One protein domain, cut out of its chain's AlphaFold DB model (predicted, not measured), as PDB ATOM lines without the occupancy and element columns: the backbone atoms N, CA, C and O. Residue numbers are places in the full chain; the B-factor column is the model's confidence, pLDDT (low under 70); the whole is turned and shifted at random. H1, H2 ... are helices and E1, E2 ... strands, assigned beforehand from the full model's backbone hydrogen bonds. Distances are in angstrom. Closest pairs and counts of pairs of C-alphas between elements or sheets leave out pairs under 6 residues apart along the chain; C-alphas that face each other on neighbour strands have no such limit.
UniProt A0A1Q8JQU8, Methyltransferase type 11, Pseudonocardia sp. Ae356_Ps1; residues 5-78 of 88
ATOM      1  N   VAL A   5     127.734 120.151 113.020       95.44
ATOM      2  CA  VAL A   5     127.448 119.539 114.326       95.44
ATOM      3  C   VAL A   5     128.691 119.624 115.209       95.44
ATOM      4  O   VAL A   5     129.736 119.079 114.858       95.44
ATOM      5  N   THR A   6     128.573 120.284 116.357       96.94
ATOM      6  CA  THR A   6     129.652 120.428 117.351       96.94
ATOM      7  C   THR A   6     129.321 119.792 118.693       96.94
ATOM      8  O   THR A   6     130.223 119.582 119.502       96.94
ATOM      9  N   GLY A   7     128.060 119.417 118.919       97.38
ATOM     10  CA  GLY A   7     127.629 118.721 120.126       97.38
ATOM     11  C   GLY A   7     126.453 117.788 119.867       97.38
ATOM     12  O   GLY A   7     125.566 118.091 119.068       97.38
ATOM     13  N   VAL A   8     126.450 116.648 120.558       98.12
ATOM     14  CA  VAL A   8     125.339 115.689 120.580       98.12
ATOM     15  C   VAL A   8     125.190 115.169 122.005       98.12
ATOM     16  O   VAL A   8     126.028 114.409 122.483       98.12
ATOM     17  N   GLU A   9     124.108 115.547 122.675       98.06
ATOM     18  CA  GLU A   9     123.848 115.206 124.076       98.06
ATOM     19  C   GLU A   9     122.527 114.423 124.191       98.06
ATOM     20  O   GLU A   9     121.485 114.914 123.748       98.06
ATOM     21  N   PRO A  10     122.507 113.200 124.751       98.12
ATOM     22  CA  PRO A  10     121.259 112.507 125.057       98.12
ATOM     23  C   PRO A  10     120.576 113.153 126.273       98.12
ATOM     24  O   PRO A  10     121.136 113.166 127.361       98.12
ATOM     25  N   LEU A  11     119.347 113.648 126.101       97.88
ATOM     26  CA  LEU A  11     118.552 114.233 127.193       97.88
ATOM     27  C   LEU A  11     117.621 113.200 127.835       97.88
ATOM     28  O   LEU A  11     117.401 113.197 129.041       97.88
ATOM     29  N   THR A  12     117.051 112.323 127.010       98.19
ATOM     30  CA  THR A  12     116.199 111.204 127.428       98.19
ATOM     31  C   THR A  12     116.433 110.027 126.475       98.19
ATOM     32  O   THR A  12     117.056 110.210 125.424       98.19
ATOM     33  N   PRO A  13     115.883 108.826 126.742       98.25
ATOM     34  CA  PRO A  13     116.000 107.701 125.813       98.25
ATOM     35  C   PRO A  13     115.494 107.984 124.386       98.25
ATOM     36  O   PRO A  13     115.879 107.284 123.454       98.25
ATOM     37  N   ARG A  14     114.627 108.992 124.198       98.19
ATOM     38  CA  ARG A  14     114.033 109.354 122.897       98.19
ATOM     39  C   ARG A  14     114.312 110.798 122.472       98.19
ATOM     40  O   ARG A  14     113.669 111.287 121.549       98.19
ATOM     41  N   MET A  15     115.249 111.491 123.122       98.12
ATOM     42  CA  MET A  15     115.561 112.888 122.817       98.12
ATOM     43  C   MET A  15     117.059 113.155 122.906       98.12
ATOM     44  O   MET A  15     117.706 112.815 123.895       98.12
ATOM     45  N   ARG A  16     117.591 113.821 121.881       98.38
ATOM     46  CA  ARG A  16     118.962 114.333 121.854       98.38
ATOM     47  C   ARG A  16     118.936 115.833 121.601       98.38
ATOM     48  O   ARG A  16     118.155 116.296 120.772       98.38
ATOM     49  N   ARG A  17     119.804 116.567 122.284       97.62
ATOM     50  CA  ARG A  17     120.168 117.933 121.927       97.62
ATOM     51  C   ARG A  17     121.309 117.881 120.925       97.62
ATOM     52  O   ARG A  17     122.289 117.170 121.134       97.62
ATOM     53  N   ILE A  18     121.149 118.622 119.839       97.38
ATOM     54  CA  ILE A  18     122.164 118.798 118.808       97.38
ATOM     55  C   ILE A  18     122.596 120.252 118.873       97.38
ATOM     56  O   ILE A  18     121.736 121.125 118.825       97.38
ATOM     57  N   THR A  19     123.898 120.486 118.991       96.56
ATOM     58  CA  THR A  19     124.484 121.824 118.891       96.56
ATOM     59  C   THR A  19     125.103 121.971 117.517       96.56
ATOM     60  O   THR A  19     125.902 121.128 117.086       96.56
ATOM     61  N   LEU A  20     124.721 123.036 116.830       95.06
ATOM     62  CA  LEU A  20     125.253 123.416 115.536       95.06
ATOM     63  C   LEU A  20     126.105 124.677 115.705       95.06
ATOM     64  O   LEU A  20     125.796 125.532 116.531       95.06
ATOM     65  N   SER A  21     127.144 124.836 114.889       94.31
ATOM     66  CA  SER A  21     127.888 126.096 114.793       94.31
ATOM     67  C   SER A  21     128.142 126.514 113.350       94.31
ATOM     68  O   SER A  21     128.374 125.662 112.483       94.31
ATOM     69  N   ALA A  22     128.173 127.821 113.120       91.38
ATOM     70  CA  ALA A  22     128.621 128.446 111.881       91.38
ATOM     71  C   ALA A  22     129.125 129.865 112.176       91.38
ATOM     72  O   ALA A  22     128.542 130.556 113.010       91.38
ATOM     73  N   ASP A  23     130.154 130.317 111.460       90.69
ATOM     74  CA  ASP A  23     130.673 131.686 111.617       90.69
ATOM     75  C   ASP A  23     129.609 132.735 111.240       90.69
ATOM     76  O   ASP A  23     129.499 133.777 111.883       90.69
ATOM     77  N   ASP A  24     128.736 132.398 110.282       87.19
ATOM     78  CA  ASP A  24     127.577 133.201 109.861       87.19
ATOM     79  C   ASP A  24     126.549 133.454 110.990       87.19
ATOM     80  O   ASP A  24     125.609 134.229 110.809       87.19
ATOM     81  N   TRP A  25     126.672 132.787 112.144       89.69
ATOM     82  CA  TRP A  25     125.759 132.925 113.288       89.69
ATOM     83  C   TRP A  25     126.262 133.841 114.397       89.69
ATOM     84  O   TRP A  25     125.538 134.056 115.374       89.69
ATOM     85  N   LEU A  26     127.465 134.397 114.265       91.50
ATOM     86  CA  LEU A  26     127.964 135.395 115.204       91.50
ATOM     87  C   LEU A  26     127.031 136.615 115.223       91.50
ATOM     88  O   LEU A  26     126.683 137.177 114.186       91.50
ATOM     89  N   GLY A  27     126.594 137.014 116.418       90.88
ATOM     90  CA  GLY A  27     125.661 138.133 116.594       90.88
ATOM     91  C   GLY A  27     124.215 137.855 116.160       90.88
ATOM     92  O   GLY A  27     123.413 138.793 116.096       90.88
ATOM     93  N   ALA A  28     123.857 136.595 115.880       88.44
ATOM     94  CA  ALA A  28     122.476 136.202 115.622       88.44
ATOM     95  C   ALA A  28     121.546 136.606 116.781       88.44
ATOM     96  O   ALA A  28     121.954 136.710 117.937       88.44
ATOM     97  N   ARG A  29     120.266 136.829 116.470       89.62
ATOM     98  CA  ARG A  29     119.245 137.211 117.451       89.62
ATOM     99  C   ARG A  29     118.058 136.270 117.370       89.62
ATOM    100  O   ARG A  29     117.672 135.850 116.282       89.62
ATOM    101  N   GLU A  30     117.471 135.985 118.523       88.00
ATOM    102  CA  GLU A  30     116.166 135.339 118.593       88.00
ATOM    103  C   GLU A  30     115.103 136.317 118.074       88.00
ATOM    104  O   GLU A  30     115.051 137.474 118.498       88.00
ATOM    105  N   VAL A  31     114.289 135.876 117.115       87.75
ATOM    106  CA  VAL A  31     113.270 136.713 116.465       87.75
ATOM    107  C   VAL A  31     111.856 136.460 116.990       87.75
ATOM    108  O   VAL A  31     110.961 137.256 116.715       87.75
ATOM    109  N   ALA A  32     111.639 135.369 117.730       86.50
ATOM    110  CA  ALA A  32     110.361 135.021 118.346       86.50
ATOM    111  C   ALA A  32     110.541 133.939 119.429       86.50
ATOM    112  O   ALA A  32     111.438 133.107 119.282       86.50
ATOM    113  N   PRO A  33     109.645 133.871 120.434       88.50
ATOM    114  CA  PRO A  33     109.549 132.707 121.309       88.50
ATOM    115  C   PRO A  33     109.364 131.426 120.489       88.50
ATOM    116  O   PRO A  33     108.601 131.413 119.522       88.50
ATOM    117  N   ASP A  34     110.061 130.356 120.875       88.69
ATOM    118  CA  ASP A  34     110.051 129.066 120.173       88.69
ATOM    119  C   ASP A  34     110.374 129.179 118.670       88.69
ATOM    120  O   ASP A  34     109.823 128.443 117.840       88.69
ATOM    121  N   GLN A  35     111.292 130.090 118.314       90.69
ATOM    122  CA  GLN A  35     111.778 130.275 116.948       90.69
ATOM    123  C   GLN A  35     112.086 128.930 116.288       90.69
ATOM    124  O   GLN A  35     112.856 128.115 116.801       90.69
ATOM    125  N   GLN A  36     111.516 128.717 115.103       90.94
ATOM    126  CA  GLN A  36     111.764 127.514 114.324       90.94
ATOM    127  C   GLN A  36     112.790 127.754 113.226       90.94
ATOM    128  O   GLN A  36     112.805 128.793 112.568       90.94
ATOM    129  N   VAL A  37     113.586 126.725 112.968       88.31
ATOM    130  CA  VAL A  37     114.439 126.600 111.789       88.31
ATOM    131  C   VAL A  37     113.977 125.450 110.918       88.31
ATOM    132  O   VAL A  37     113.307 124.512 111.360       88.31
ATOM    133  N   LYS A  38     114.373 125.512 109.650       88.88
ATOM    134  CA  LYS A  38     114.241 124.403 108.713       88.88
ATOM    135  C   LYS A  38     115.595 123.719 108.596       88.88
ATOM    136  O   LYS A  38     116.548 124.325 108.120       88.88
ATOM    137  N   LEU A  39     115.664 122.462 109.023       88.56
ATOM    138  CA  LEU A  39     116.798 121.592 108.726       88.56
ATOM    139  C   LEU A  39     116.491 120.810 107.455       88.56
ATOM    140  O   LEU A  39     115.387 120.278 107.311       88.56
ATOM    141  N   GLY A  40     117.460 120.745 106.550       86.75
ATOM    142  CA  GLY A  40     117.330 120.034 105.289       86.75
ATOM    143  C   GLY A  40     118.660 119.501 104.783       86.75
ATOM    144  O   GLY A  40     119.723 119.916 105.244       86.75
ATOM    145  N   GLY A  41     118.579 118.541 103.866       79.12
ATOM    146  CA  GLY A  41     119.743 117.975 103.186       79.12
ATOM    147  C   GLY A  41     120.262 118.854 102.043       79.12
ATOM    148  O   GLY A  41     119.741 119.929 101.766       79.12
ATOM    149  N   VAL A  42     121.291 118.363 101.358       68.25
ATOM    150  CA  VAL A  42     121.854 118.928 100.116       68.25
ATOM    151  C   VAL A  42     121.007 118.347  98.958       68.25
ATOM    152  O   VAL A  42     120.699 117.154  99.028       68.25
ATOM    153  N   PRO A  43     120.534 119.145  97.968       68.81
ATOM    154  CA  PRO A  43     121.449 119.841  97.063       68.81
ATOM    155  C   PRO A  43     121.281 121.357  96.890       68.81
ATOM    156  O   PRO A  43     122.291 122.018  96.673       68.81
ATOM    157  N   GLU A  44     120.086 121.938  97.023       81.75
ATOM    158  CA  GLU A  44     119.886 123.371  96.755       81.75
ATOM    159  C   GLU A  44     118.949 124.022  97.781       81.75
ATOM    160  O   GLU A  44     117.735 123.833  97.754       81.75
ATOM    161  N   ILE A  45     119.518 124.808  98.698       82.75
ATOM    162  CA  ILE A  45     118.755 125.626  99.650       82.75
ATOM    163  C   ILE A  45     118.817 127.077  99.161       82.75
ATOM    164  O   ILE A  45     119.905 127.661  99.186       82.75
ATOM    165  N   PRO A  46     117.690 127.681  98.743       85.94
ATOM    166  CA  PRO A  46     117.674 129.080  98.340       85.94
ATOM    167  C   PRO A  46     118.147 129.996  99.471       85.94
ATOM    168  O   PRO A  46     117.807 129.793 100.641       85.94
ATOM    169  N   GLY A  47     118.906 131.029  99.109       83.44
ATOM    170  CA  GLY A  47     119.245 132.117 100.024       83.44
ATOM    171  C   GLY A  47     118.014 132.927 100.440       83.44
ATOM    172  O   GLY A  47     116.950 132.854  99.813       83.44
ATOM    173  N   ALA A  48     118.167 133.720 101.500       83.12
ATOM    174  CA  ALA A  48     117.131 134.648 101.940       83.12
ATOM    175  C   ALA A  48     116.790 135.671 100.833       83.12
ATOM    176  O   ALA A  48     117.670 136.064 100.062       83.12
ATOM    177  N   PRO A  49     115.523 136.095 100.711       88.00
ATOM    178  CA  PRO A  49     115.145 137.144  99.781       88.00
ATOM    179  C   PRO A  49     115.652 138.524 100.195       88.00
ATOM    180  O   PRO A  49     115.457 138.956 101.325       88.00
ATOM    181  N   GLU A  50     116.274 139.219  99.240       91.06
ATOM    182  CA  GLU A  50     116.783 140.589  99.396       91.06
ATOM    183  C   GLU A  50     115.671 141.648  99.313       91.06
ATOM    184  O   GLU A  50     115.834 142.765  99.787       91.06
ATOM    185  N   ASP A  51     114.513 141.288  98.752       92.00
ATOM    186  CA  ASP A  51     113.355 142.172  98.555       92.00
ATOM    187  C   ASP A  51     112.505 142.386  99.827       92.00
ATOM    188  O   ASP A  51     111.441 143.002  99.775       92.00
ATOM    189  N   GLY A  52     112.945 141.861 100.976       87.75
ATOM    190  CA  GLY A  52     112.245 142.007 102.254       87.75
ATOM    191  C   GLY A  52     110.992 141.137 102.412       87.75
ATOM    192  O   GLY A  52     110.342 141.200 103.452       87.75
ATOM    193  N   SER A  53     110.667 140.267 101.451       90.38
ATOM    194  CA  SER A  53     109.520 139.339 101.529       90.38
ATOM    195  C   SER A  53     109.634 138.264 102.624       90.38
ATOM    196  O   SER A  53     108.689 137.505 102.869       90.38
ATOM    197  N   GLY A  54     110.786 138.189 103.298       88.38
ATOM    198  CA  GLY A  54     111.011 137.363 104.477       88.38
ATOM    199  C   GLY A  54     110.767 135.872 104.234       88.38
ATOM    200  O   GLY A  54     111.104 135.316 103.187       88.38
ATOM    201  N   VAL A  55     110.173 135.201 105.224       85.88
ATOM    202  CA  VAL A  55     109.933 133.746 105.188       85.88
ATOM    203  C   VAL A  55     109.001 133.345 104.041       85.88
ATOM    204  O   VAL A  55     109.202 132.293 103.438       85.88
ATOM    205  N   ALA A  56     108.008 134.175 103.707       90.38
ATOM    206  CA  ALA A  56     107.052 133.874 102.644       90.38
ATOM    207  C   ALA A  56     107.730 133.837 101.265       90.38
ATOM    208  O   ALA A  56     107.555 132.872 100.519       90.38
ATOM    209  N   GLY A  57     108.557 134.838 100.944       93.75
ATOM    210  CA  GLY A  57     109.294 134.844  99.680       93.75
ATOM    211  C   GLY A  57     110.400 133.796  99.629       93.75
ATOM    212  O   GLY A  57     110.598 133.163  98.592       93.75
ATOM    213  N   TRP A  58     111.059 133.522 100.758       90.81
ATOM    214  CA  TRP A  58     111.979 132.390 100.849       90.81
ATOM    215  C   TRP A  58     111.272 131.062 100.534       90.81
ATOM    216  O   TRP A  58     111.769 130.262  99.743       90.81
ATOM    217  N   TYR A  59     110.080 130.845 101.098       91.44
ATOM    218  CA  TYR A  59     109.312 129.621 100.879       91.44
ATOM    219  C   TYR A  59     108.848 129.477  99.424       91.44
ATOM    220  O   TYR A  59     108.926 128.384  98.865       91.44
ATOM    221  N   ALA A  60     108.450 130.574  98.774       93.75
ATOM    222  CA  ALA A  60     108.136 130.572  97.346       93.75
ATOM    223  C   ALA A  60     109.348 130.166  96.488       93.75
ATOM    224  O   ALA A  60     109.211 129.333  95.592       93.75
ATOM    225  N   ARG A  61     110.550 130.677  96.798       92.94
ATOM    226  CA  ARG A  61     111.798 130.278  96.117       92.94
ATOM    227  C   ARG A  61     112.115 128.801  96.324       92.94
ATOM    228  O   ARG A  61     112.498 128.128  95.375       92.94
ATOM    229  N   TYR A  62     111.909 128.278  97.531       91.31
ATOM    230  CA  TYR A  62     112.062 126.849  97.814       91.31
ATOM    231  C   TYR A  62     111.104 125.984  96.980       91.31
ATOM    232  O   TYR A  62     111.525 124.987  96.393       91.31
ATOM    233  N   LEU A  63     109.834 126.383  96.860       92.31
ATOM    234  CA  LEU A  63     108.851 125.680  96.027       92.31
ATOM    235  C   LEU A  63     109.119 125.800  94.519       92.31
ATOM    236  O   LEU A  63     108.557 125.019  93.753       92.31
ATOM    237  N   ALA A  64     109.965 126.735  94.089       94.38
ATOM    238  CA  ALA A  64     110.398 126.856  92.701       94.38
ATOM    239  C   ALA A  64     111.583 125.932  92.353       94.38
ATOM    240  O   ALA A  64     111.823 125.677  91.174       94.38
ATOM    241  N   VAL A  65     112.306 125.394  93.346       91.50
ATOM    242  CA  VAL A  65     113.386 124.421  93.104       91.50
ATOM    243  C   VAL A  65     112.776 123.131  92.532       91.50
ATOM    244  O   VAL A  65     111.845 122.607  93.155       91.50
ATOM    245  N   PRO A  66     113.259 122.592  91.391       92.81
ATOM    246  CA  PRO A  66     112.781 121.321  90.837       92.81
ATOM    247  C   PRO A  66     112.857 120.187  91.855       92.81
ATOM    248  O   PRO A  66     113.791 120.152  92.653       92.81
ATOM    249  N   GLU A  67     111.885 119.275  91.843       89.38
ATOM    250  CA  GLU A  67     111.728 118.247  92.879       89.38
ATOM    251  C   GLU A  67     112.992 117.398  93.066       89.38
ATOM    252  O   GLU A  67     113.408 117.160  94.197       89.38
ATOM    253  N   GLU A  68     113.679 117.052  91.977       89.38
ATOM    254  CA  GLU A  68     114.897 116.234  91.976       89.38
ATOM    255  C   GLU A  68     116.074 116.923  92.681       89.38
ATOM    256  O   GLU A  68     117.029 116.271  93.102       89.38
ATOM    257  N   ARG A  69     116.020 118.256  92.794       89.44
ATOM    258  CA  ARG A  69     117.034 119.091  93.450       89.44
ATOM    259  C   ARG A  69     116.517 119.763  94.721       89.44
ATOM    260  O   ARG A  69     117.277 120.434  95.418       89.44
ATOM    261  N   ARG A  70     115.235 119.603  95.045       90.94
ATOM    262  CA  ARG A  70     114.624 120.236  96.208       90.94
ATOM    263  C   ARG A  70     114.979 119.427  97.454       90.94
ATOM    264  O   ARG A  70     114.634 118.250  97.538       90.94
ATOM    265  N   PRO A  71     115.647 120.023  98.451       88.25
ATOM    266  CA  PRO A  71     116.015 119.292  99.648       88.25
ATOM    267  C   PRO A  71     114.768 118.969 100.466       88.25
ATOM    268  O   PRO A  71     113.836 119.766 100.554       88.25
ATOM    269  N   TRP A  72     114.764 117.819 101.137       89.06
ATOM    270  CA  TRP A  72     113.785 117.593 102.192       89.06
ATOM    271  C   TRP A  72     113.986 118.632 103.300       89.06
ATOM    272  O   TRP A  72     115.110 119.047 103.577       89.06
ATOM    273  N   MET A  73     112.899 119.019 103.967       88.75
ATOM    274  CA  MET A  73     112.942 119.951 105.092       88.75
ATOM    275  C   MET A  73     112.120 119.442 106.268       88.75
ATOM    276  O   MET A  73     111.036 118.875 106.095       88.75
ATOM    277  N   ARG A  74     112.611 119.677 107.481       91.25
ATOM    278  CA  ARG A  74     111.900 119.425 108.736       91.25
ATOM    279  C   ARG A  74     112.023 120.642 109.647       91.25
ATOM    280  O   ARG A  74     113.084 121.256 109.726       91.25
ATOM    281  N   SER A  75     110.912 121.007 110.283       92.75
ATOM    282  CA  SER A  75     110.888 122.071 111.290       92.75
ATOM    283  C   SER A  75     111.460 121.560 112.605       92.75
ATOM    284  O   SER A  75     111.056 120.496 113.070       92.75
ATOM    285  N   TYR A  76     112.332 122.356 113.215       94.50
ATOM    286  CA  TYR A  76     112.814 122.172 114.581       94.50
ATOM    287  C   TYR A  76     112.813 123.513 115.306       94.50
ATOM    288  O   TYR A  76     113.000 124.551 114.677       94.50
ATOM    289  N   THR A  77     112.627 123.489 116.620       94.88
ATOM    290  CA  THR A  77     112.749 124.678 117.469       94.88
ATOM    291  C   THR A  77     114.211 124.918 117.830       94.88
ATOM    292  O   THR A  77     114.923 123.976 118.190       94.88
ATOM    293  N   VAL A  78     114.652 126.173 117.775       93.81
ATOM    294  CA  VAL A  78     115.932 126.610 118.341       93.81
ATOM    295  C   VAL A  78     115.786 126.604 119.852       93.81
ATOM    296  O   VAL A  78     114.995 127.360 120.409       93.81
TER     297      VAL A  78
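Overview. This is residues 5 to 78 of the 88 residues of the protein "Methyltransferase type 11" of Pseudonocardia sp. Ae356_Ps1 (UniProt A0A1Q8JQU8). The model is three small parts strung out in a loose row: a two-stranded hairpin, E1 and E2, at one end, a short two-stranded sheet of E3 and E4 in the middle, and the single helix H1 at the other end. Long loops join them, and residues 23 to 29, in the loop from E2 to E3, stick out. The printed part has 74 residues, with one named helix and four named strands in the order E1, E2, E3, H1, E4; the sheets, of order E1 - E2 and E3 - E4, are both antiparallel. The class is mixed, helices and strands, with 36 residues, under half, in named elements. The whole is loose, with a radius of gyration of the C-alphas of 14.6 A, and the C-alphas span 39 by 31 by 23 A.

Arrangement. E1, residues 5 to 12, and E2, residues 15 to 21, form a hairpin with a tight link of 2 residues. They are antiparallel at 162 degrees between their directions. N 9 and O 17 are within hydrogen-bond range at 2.9 A, and so are N 17 and O 9 at 2.8 A. The C-alphas of Pro 10 and Arg 16 face each other at 4.3 A. E3, residues 36 to 40, and E4, residues 73 to 77, are antiparallel neighbours at 147 degrees, with N 37 and O 76 at 2.8 A and N 74 and O 39 at 2.8 A. H1, residues 54 to 64, comes between them along the chain. E1 and E2 are each apart from E3, E4 and H1. In H1 every O i to N i+4 pair is within hydrogen-bond range.

Along the chain. E1 begins at C-alpha 5, (127.448, 119.539, 114.326), and is 19.2 A long from first to last C-alpha. E2 is 19.8 A long and E3 13.0 A. H1 begins at C-alpha 54, (111.011, 137.363, 104.477), and is 15.8 A long. E4, 13.3 A long, ends at C-alpha 77, (112.749, 124.678, 117.469).

Size, cuts and confidence. The two C-alphas farthest apart are those of Pro 13 and Asp 51, at 44.0 A. The links from E2 to E3, 14 residues, and from E3 to H1, 13 residues, are long; that from H1 to E4, 8 residues, is short. Residues 23 to 29 stand free, as do residues 51 to 56, of which 54 to 56 belong to H1. The printed part has no cut. Its mean pLDDT is 90.7, and residues 42 to 43, in the link from E3 to H1, are under 70.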